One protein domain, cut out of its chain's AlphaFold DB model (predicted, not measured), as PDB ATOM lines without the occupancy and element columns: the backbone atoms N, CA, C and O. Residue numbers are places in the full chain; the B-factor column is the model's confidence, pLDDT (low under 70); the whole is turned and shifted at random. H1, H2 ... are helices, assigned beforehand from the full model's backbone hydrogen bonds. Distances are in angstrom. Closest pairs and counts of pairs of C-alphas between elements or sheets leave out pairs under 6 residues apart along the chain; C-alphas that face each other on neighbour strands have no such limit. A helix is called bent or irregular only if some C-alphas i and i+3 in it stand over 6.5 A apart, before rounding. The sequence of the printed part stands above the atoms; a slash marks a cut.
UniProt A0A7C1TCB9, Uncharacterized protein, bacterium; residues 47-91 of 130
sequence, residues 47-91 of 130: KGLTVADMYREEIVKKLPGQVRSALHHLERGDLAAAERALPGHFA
ATOM      1  N   LYS A  47      41.355   7.999  -6.425       59.88
ATOM      2  CA  LYS A  47      40.592   8.786  -7.406       59.88
ATOM      3  C   LYS A  47      41.374   9.099  -8.688       59.88
ATOM      4  O   LYS A  47      40.859   9.806  -9.547       59.88
ATOM      5  N   GLY A  48      42.620   8.637  -8.792       65.19
ATOM      6  CA  GLY A  48      43.412   8.757 -10.012       65.19
ATOM      7  C   GLY A  48      43.051   7.670 -11.017       65.19
ATOM      8  O   GLY A  48      42.457   6.649 -10.667       65.19
ATOM      9  N   LEU A  49      43.430   7.890 -12.268       64.56
ATOM     10  CA  LEU A  49      43.171   6.945 -13.338       64.56
ATOM     11  C   LEU A  49      44.007   5.679 -13.105       64.56
ATOM     12  O   LEU A  49      45.231   5.753 -12.977       64.56
ATOM     13  N   THR A  50      43.365   4.514 -13.012       72.62
ATOM     14  CA  THR A  50      44.110   3.257 -12.891       72.62
ATOM     15  C   THR A  50      44.605   2.792 -14.259       72.62
ATOM     16  O   THR A  50      44.063   3.169 -15.297       72.62
ATOM     17  N   VAL A  51      45.607   1.908 -14.279       71.50
ATOM     18  CA  VAL A  51      46.078   1.279 -15.527       71.50
ATOM     19  C   VAL A  51      44.931   0.560 -16.248       71.50
ATOM     20  O   VAL A  51      44.836   0.636 -17.466       71.50
ATOM     21  N   ALA A  52      44.019  -0.079 -15.508       71.88
ATOM     22  CA  ALA A  52      42.840  -0.723 -16.085       71.88
ATOM     23  C   ALA A  52      41.894   0.288 -16.755       71.88
ATOM     24  O   ALA A  52      41.330   0.003 -17.810       71.88
ATOM     25  N   ASP A  53      41.759   1.486 -16.185       73.88
ATOM     26  CA  ASP A  53      40.919   2.538 -16.755       73.88
ATOM     27  C   ASP A  53      41.496   3.091 -18.062       73.88
ATOM     28  O   ASP A  53      40.737   3.428 -18.966       73.88
ATOM     29  N   MET A  54      42.821   3.098 -18.227       71.31
ATOM     30  CA  MET A  54      43.467   3.521 -19.477       71.31
ATOM     31  C   MET A  54      43.148   2.628 -20.677       71.31
ATOM     32  O   MET A  54      43.245   3.087 -21.812       71.31
ATOM     33  N   TYR A  55      42.759   1.373 -20.442       75.94
ATOM     34  CA  TYR A  55      42.325   0.462 -21.501       75.94
ATOM     35  C   TYR A  55      40.843   0.619 -21.859       75.94
ATOM     36  O   TYR A  55      40.391   0.020 -22.834       75.94
ATOM     37  N   ARG A  56      40.072   1.429 -21.116       80.25
ATOM     38  CA  ARG A  56      38.673   1.701 -21.467       80.25
ATOM     39  C   ARG A  56      38.613   2.525 -22.747       80.25
ATOM     40  O   ARG A  56      39.236   3.584 -22.856       80.25
ATOM     41  N   GLU A  57      37.798   2.073 -23.695       73.38
ATOM     42  CA  GLU A  57      37.682   2.700 -25.016       73.38
ATOM     43  C   GLU A  57      37.333   4.189 -24.959       73.38
ATOM     44  O   GLU A  57      37.781   4.966 -25.795       73.38
ATOM     45  N   GLU A  58      36.541   4.602 -23.975       78.06
ATOM     46  CA  GLU A  58      36.095   5.985 -23.798       78.06
ATOM     47  C   GLU A  58      37.262   6.953 -23.568       78.06
ATOM     48  O   GLU A  58      37.246   8.084 -24.054       78.06
ATOM     49  N   ILE A  59      38.291   6.499 -22.852       69.31
ATOM     50  CA  ILE A  59      39.478   7.294 -22.531       69.31
ATOM     51  C   ILE A  59      40.454   7.262 -23.703       69.31
ATOM     52  O   ILE A  59      40.970   8.305 -24.107       69.31
ATOM     53  N   VAL A  60      40.632   6.089 -24.314       74.31
ATOM     54  CA  VAL A  60      41.454   5.927 -25.521       74.31
ATOM     55  C   VAL A  60      40.917   6.778 -26.676       74.31
ATOM     56  O   VAL A  60      41.708   7.360 -27.411       74.31
ATOM     57  N   LYS A  61      39.593   6.915 -26.817       79.44
ATOM     58  CA  LYS A  61      38.962   7.774 -27.835       79.44
ATOM     59  C   LYS A  61      39.258   9.258 -27.612       79.44
ATOM     60  O   LYS A  61      39.417   9.987 -28.585       79.44
ATOM     61  N   LYS A  62      39.351   9.705 -26.355       78.94
ATOM     62  CA  LYS A  62      39.609  11.114 -26.016       78.94
ATOM     63  C   LYS A  62      41.090  11.482 -26.097       78.94
ATOM     64  O   LYS A  62      41.404  12.580 -26.540       78.94
ATOM     65  N   LEU A  63      41.990  10.588 -25.678       77.50
ATOM     66  CA  LEU A  63      43.426  10.873 -25.545       77.50
ATOM     67  C   LEU A  63      44.312   9.737 -26.103       77.50
ATOM     68  O   LEU A  63      45.172   9.212 -25.392       77.50
ATOM     69  N   PRO A  64      44.161   9.342 -27.383       76.69
ATOM     70  CA  PRO A  64      44.782   8.123 -27.909       76.69
ATOM     71  C   PRO A  64      46.315   8.160 -27.881       76.69
ATOM     72  O   PRO A  64      46.951   7.168 -27.531       76.69
ATOM     73  N   GLY A  65      46.924   9.295 -28.240       82.00
ATOM     74  CA  GLY A  65      48.385   9.434 -28.294       82.00
ATOM     75  C   GLY A  65      49.031   9.492 -26.911       82.00
ATOM     76  O   GLY A  65      50.030   8.818 -26.660       82.00
ATOM     77  N   GLN A  66      48.424  10.250 -25.998       81.50
ATOM     78  CA  GLN A  66      48.935  10.440 -24.641       81.50
ATOM     79  C   GLN A  66      48.821   9.150 -23.819       81.50
ATOM     80  O   GLN A  66      49.786   8.748 -23.174       81.50
ATOM     81  N   VAL A  67      47.694   8.433 -23.927       82.50
ATOM     82  CA  VAL A  67      47.494   7.137 -23.258       82.50
ATOM     83  C   VAL A  67      48.493   6.095 -23.757       82.50
ATOM     84  O   VAL A  67      49.118   5.416 -22.947       82.50
ATOM     85  N   ARG A  68      48.709   5.996 -25.078       82.56
ATOM     86  CA  ARG A  68      49.692   5.056 -25.649       82.56
ATOM     87  C   ARG A  68      51.115   5.364 -25.193       82.56
ATOM     88  O   ARG A  68      51.834   4.447 -24.809       82.56
ATOM     89  N   SER A  69      51.515   6.636 -25.208       83.69
ATOM     90  CA  SER A  69      52.839   7.056 -24.735       83.69
ATOM     91  C   SER A  69      53.018   6.758 -23.245       83.69
ATOM     92  O   SER A  69      54.022   6.160 -22.862       83.69
ATOM     93  N   ALA A  70      52.025   7.077 -22.412       82.88
ATOM     94  CA  ALA A  70      52.067   6.800 -20.982       82.88
ATOM     95  C   ALA A  70      52.144   5.295 -20.667       82.88
ATOM     96  O   ALA A  70      52.992   4.887 -19.873       82.88
ATOM     97  N   LEU A  71      51.330   4.459 -21.325       83.19
ATOM     98  CA  LEU A  71      51.389   2.997 -21.183       83.19
ATOM     99  C   LEU A  71      52.763   2.450 -21.576       83.19
ATOM    100  O   LEU A  71      53.348   1.649 -20.851       83.19
ATOM    101  N   HIS A  72      53.327   2.952 -22.671       85.56
ATOM    102  CA  HIS A  72      54.644   2.541 -23.134       85.56
ATOM    103  C   HIS A  72      55.775   2.895 -22.149       85.56
ATOM    104  O   HIS A  72      56.731   2.135 -21.979       85.56
ATOM    105  N   HIS A  73      55.679   4.041 -21.467       85.69
ATOM    106  CA  HIS A  73      56.613   4.411 -20.401       85.69
ATOM    107  C   HIS A  73      56.411   3.569 -19.129       85.69
ATOM    108  O   HIS A  73      57.399   3.152 -18.517       85.69
ATOM    109  N   LEU A  74      55.162   3.239 -18.777       79.69
ATOM    110  CA  LEU A  74      54.836   2.338 -17.665       79.69
ATOM    111  C   LEU A  74      55.393   0.924 -17.876       79.69
ATOM    112  O   LEU A  74      55.976   0.362 -16.950       79.69
ATOM    113  N   GLU A  75      55.285   0.371 -19.087       82.31
ATOM    114  CA  GLU A  75      55.845  -0.944 -19.446       82.31
ATOM    115  C   GLU A  75      57.367  -1.007 -19.254       82.31
ATOM    116  O   GLU A  75      57.914  -2.036 -18.856       82.31
ATOM    117  N   ARG A  76      58.056   0.116 -19.482       81.69
ATOM    118  CA  ARG A  76      59.504   0.261 -19.266       81.69
ATOM    119  C   ARG A  76      59.882   0.575 -17.817       81.69
ATOM    120  O   ARG A  76      61.068   0.594 -17.494       81.69
ATOM    121  N   GLY A  77      58.901   0.824 -16.951       77.25
ATOM    122  CA  GLY A  77      59.113   1.226 -15.561       77.25
ATOM    123  C   GLY A  77      59.559   2.680 -15.379       77.25
ATOM    124  O   GLY A  77      59.974   3.044 -14.279       77.25
ATOM    125  N   ASP A  78      59.473   3.516 -16.419       82.94
ATOM    126  CA  ASP A  78      59.796   4.943 -16.339       82.94
ATOM    127  C   ASP A  78      58.554   5.744 -15.922       82.94
ATOM    128  O   ASP A  78      57.827   6.317 -16.738       82.94
ATOM    129  N   LEU A  79      58.300   5.756 -14.612       79.50
ATOM    130  CA  LEU A  79      57.137   6.424 -14.024       79.50
ATOM    131  C   LEU A  79      57.164   7.946 -14.234       79.50
ATOM    132  O   LEU A  79      56.114   8.565 -14.374       79.50
ATOM    133  N   ALA A  80      58.353   8.553 -14.288       77.06
ATOM    134  CA  ALA A  80      58.499   9.996 -14.464       77.06
ATOM    135  C   ALA A  80      58.195  10.435 -15.904       77.06
ATOM    136  O   ALA A  80      57.675  11.529 -16.130       77.06
ATOM    137  N   ALA A  81      58.528   9.608 -16.898       78.38
ATOM    138  CA  ALA A  81      58.100   9.841 -18.273       78.38
ATOM    139  C   ALA A  81      56.599   9.576 -18.464       78.38
ATOM    140  O   ALA A  81      55.942  10.346 -19.162       78.38
ATOM    141  N   ALA A  82      56.045   8.556 -17.800       80.12
ATOM    142  CA  ALA A  82      54.608   8.287 -17.828       80.12
ATOM    143  C   ALA A  82      53.782   9.455 -17.250       80.12
ATOM    144  O   ALA A  82      52.805   9.869 -17.869       80.12
ATOM    145  N   GLU A  83      54.219  10.039 -16.127       77.25
ATOM    146  CA  GLU A  83      53.587  11.222 -15.518       77.25
ATOM    147  C   GLU A  83      53.602  12.431 -16.460       77.25
ATOM    148  O   GLU A  83      52.600  13.117 -16.625       77.25
ATOM    149  N   ARG A  84      54.730  12.679 -17.139       81.75
ATOM    150  CA  ARG A  84      54.839  13.782 -18.108       81.75
ATOM    151  C   ARG A  84      53.944  13.582 -19.329       81.75
ATOM    152  O   ARG A  84      53.464  14.564 -19.887       81.75
ATOM    153  N   ALA A  85      53.738  12.335 -19.750       82.19
ATOM    154  CA  ALA A  85      52.874  12.004 -20.878       82.19
ATOM    155  C   ALA A  85      51.375  12.146 -20.549       82.19
ATOM    156  O   ALA A  85      50.588  12.406 -21.458       82.19
ATOM    157  N   LEU A  86      50.980  12.008 -19.275       75.75
ATOM    158  CA  LEU A  86      49.599  12.197 -18.803       75.75
ATOM    159  C   LEU A  86      49.568  12.983 -17.469       75.75
ATOM    160  O   LEU A  86      49.297  12.408 -16.408       75.75
ATOM    161  N   PRO A  87      49.834  14.302 -17.504       66.38
ATOM    162  CA  PRO A  87      49.946  15.099 -16.287       66.38
ATOM    163  C   PRO A  87      48.612  15.147 -15.533       66.38
ATOM    164  O   PRO A  87      47.574  15.451 -16.121       66.38
ATOM    165  N   GLY A  88      48.626  14.873 -14.225       63.06
ATOM    166  CA  GLY A  88      47.456  15.051 -13.349       63.06
ATOM    167  C   GLY A  88      46.447  13.896 -13.336       63.06
ATOM    168  O   GLY A  88      45.469  13.950 -12.589       63.06
ATOM    169  N   HIS A  89      46.682  12.838 -14.113       61.16
ATOM    170  CA  HIS A  89      45.837  11.637 -14.123       61.16
ATOM    171  C   HIS A  89      46.477  10.433 -13.440       61.16
ATOM    172  O   HIS A  89      45.761   9.571 -12.923       61.16
ATOM    173  N   PHE A  90      47.803  10.408 -13.366       55.38
ATOM    174  CA  PHE A  90      48.530   9.526 -12.476       55.38
ATOM    175  C   PHE A  90      48.820  10.304 -11.195       55.38
ATOM    176  O   PHE A  90      49.321  11.419 -11.222       55.38
ATOM    177  N   ALA A  91      48.430   9.768 -10.041       53.78
ATOM    178  CA  ALA A  91      48.952  10.317  -8.797       53.78
ATOM    179  C   ALA A  91      50.328   9.698  -8.550       53.78
ATOM    180  O   ALA A  91      50.536   8.524  -8.868       53.78
TER     181      ALA A  91
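AT A GLANCE: This is residues 47 to 91 of the 130 residues of an uncharacterized protein of bacterium (UniProt A0A7C1TCB9). A helical hairpin, in which H4 folds back beside the longest helix H3, forms one part of this small domain, and two short helices, H1 and H2, make a loose cluster near the first turns of H3. The two ends of the printed part, residues 47 to 50 and 86 to 91, lie over the same side of H3, and the C-alphas of Lys 47 and Ala 91 are 8.6 A apart. The printed part has 45 residues, with four named helices in the order H1, H2, H3, H4 and no named strand, and its class is all helix. The whole is compact, with a radius of gyration of the C-alphas of 9.5 A and spans of 25 by 21 by 16 A.

IN THESE COORDINATES: The printed part begins at Lys 47, and after four residues comes H1, residues 51 to 54, with C-alpha 51 at (46.078, 1.279, -15.527). H2 is residues 57 to 62, 8.7 A from first to last C-alpha. H3 is residues 64 to 75, 16.6 A long from C-alpha 64 at (44.782, 8.123, -27.909) to C-alpha 75. H4 is residues 79 to 85, 9.8 A long, and ends with C-alpha 85 at (52.874, 12.004, -20.878). No helix is bent or irregular.

HOW THE PARTS SIT: H3 and H4 form a helical hairpin: they touch, with 14 pairs of C-alphas within 8 A, and run opposite ways at a shallow tilt of 8 degrees. Their closest C-alphas are those of Ala 70 and Ala 82, 4.3 A apart. H2 and H3 are close but not clearly touching; their closest C-alphas, those of Val 60 and Val 67, are 6.6 A apart. They run opposite ways at a steep tilt of 64 degrees. H1 is close to H3 but not clearly touching it, with the C-alphas of Met 54 and Val 67 the closest at 6.6 A. H1 and H2 are also close but not clearly touching, the closest C-alphas being those of Met 54 and Val 60, 6.8 A apart. H4 is apart from H1 and from H2. In H3 and H4 every O i to N i+4 pair is within hydrogen-bond range, in H2 1 of 2 is, and H1 is too short for such a pair.

THE WHOLE: The two C-alphas farthest apart are those of Glu 58 and Gly 77, at 24.9 A. The printed part has no cut, and the links H1 to H2, H2 to H3 and H3 to H4 are tight, with 2, 1 and 3 residues between the helices. The mean pLDDT of the printed part is 75.6, and confidence is low, under 70, at residues 47 to 49, at residue 59 and at residues 87 to 91.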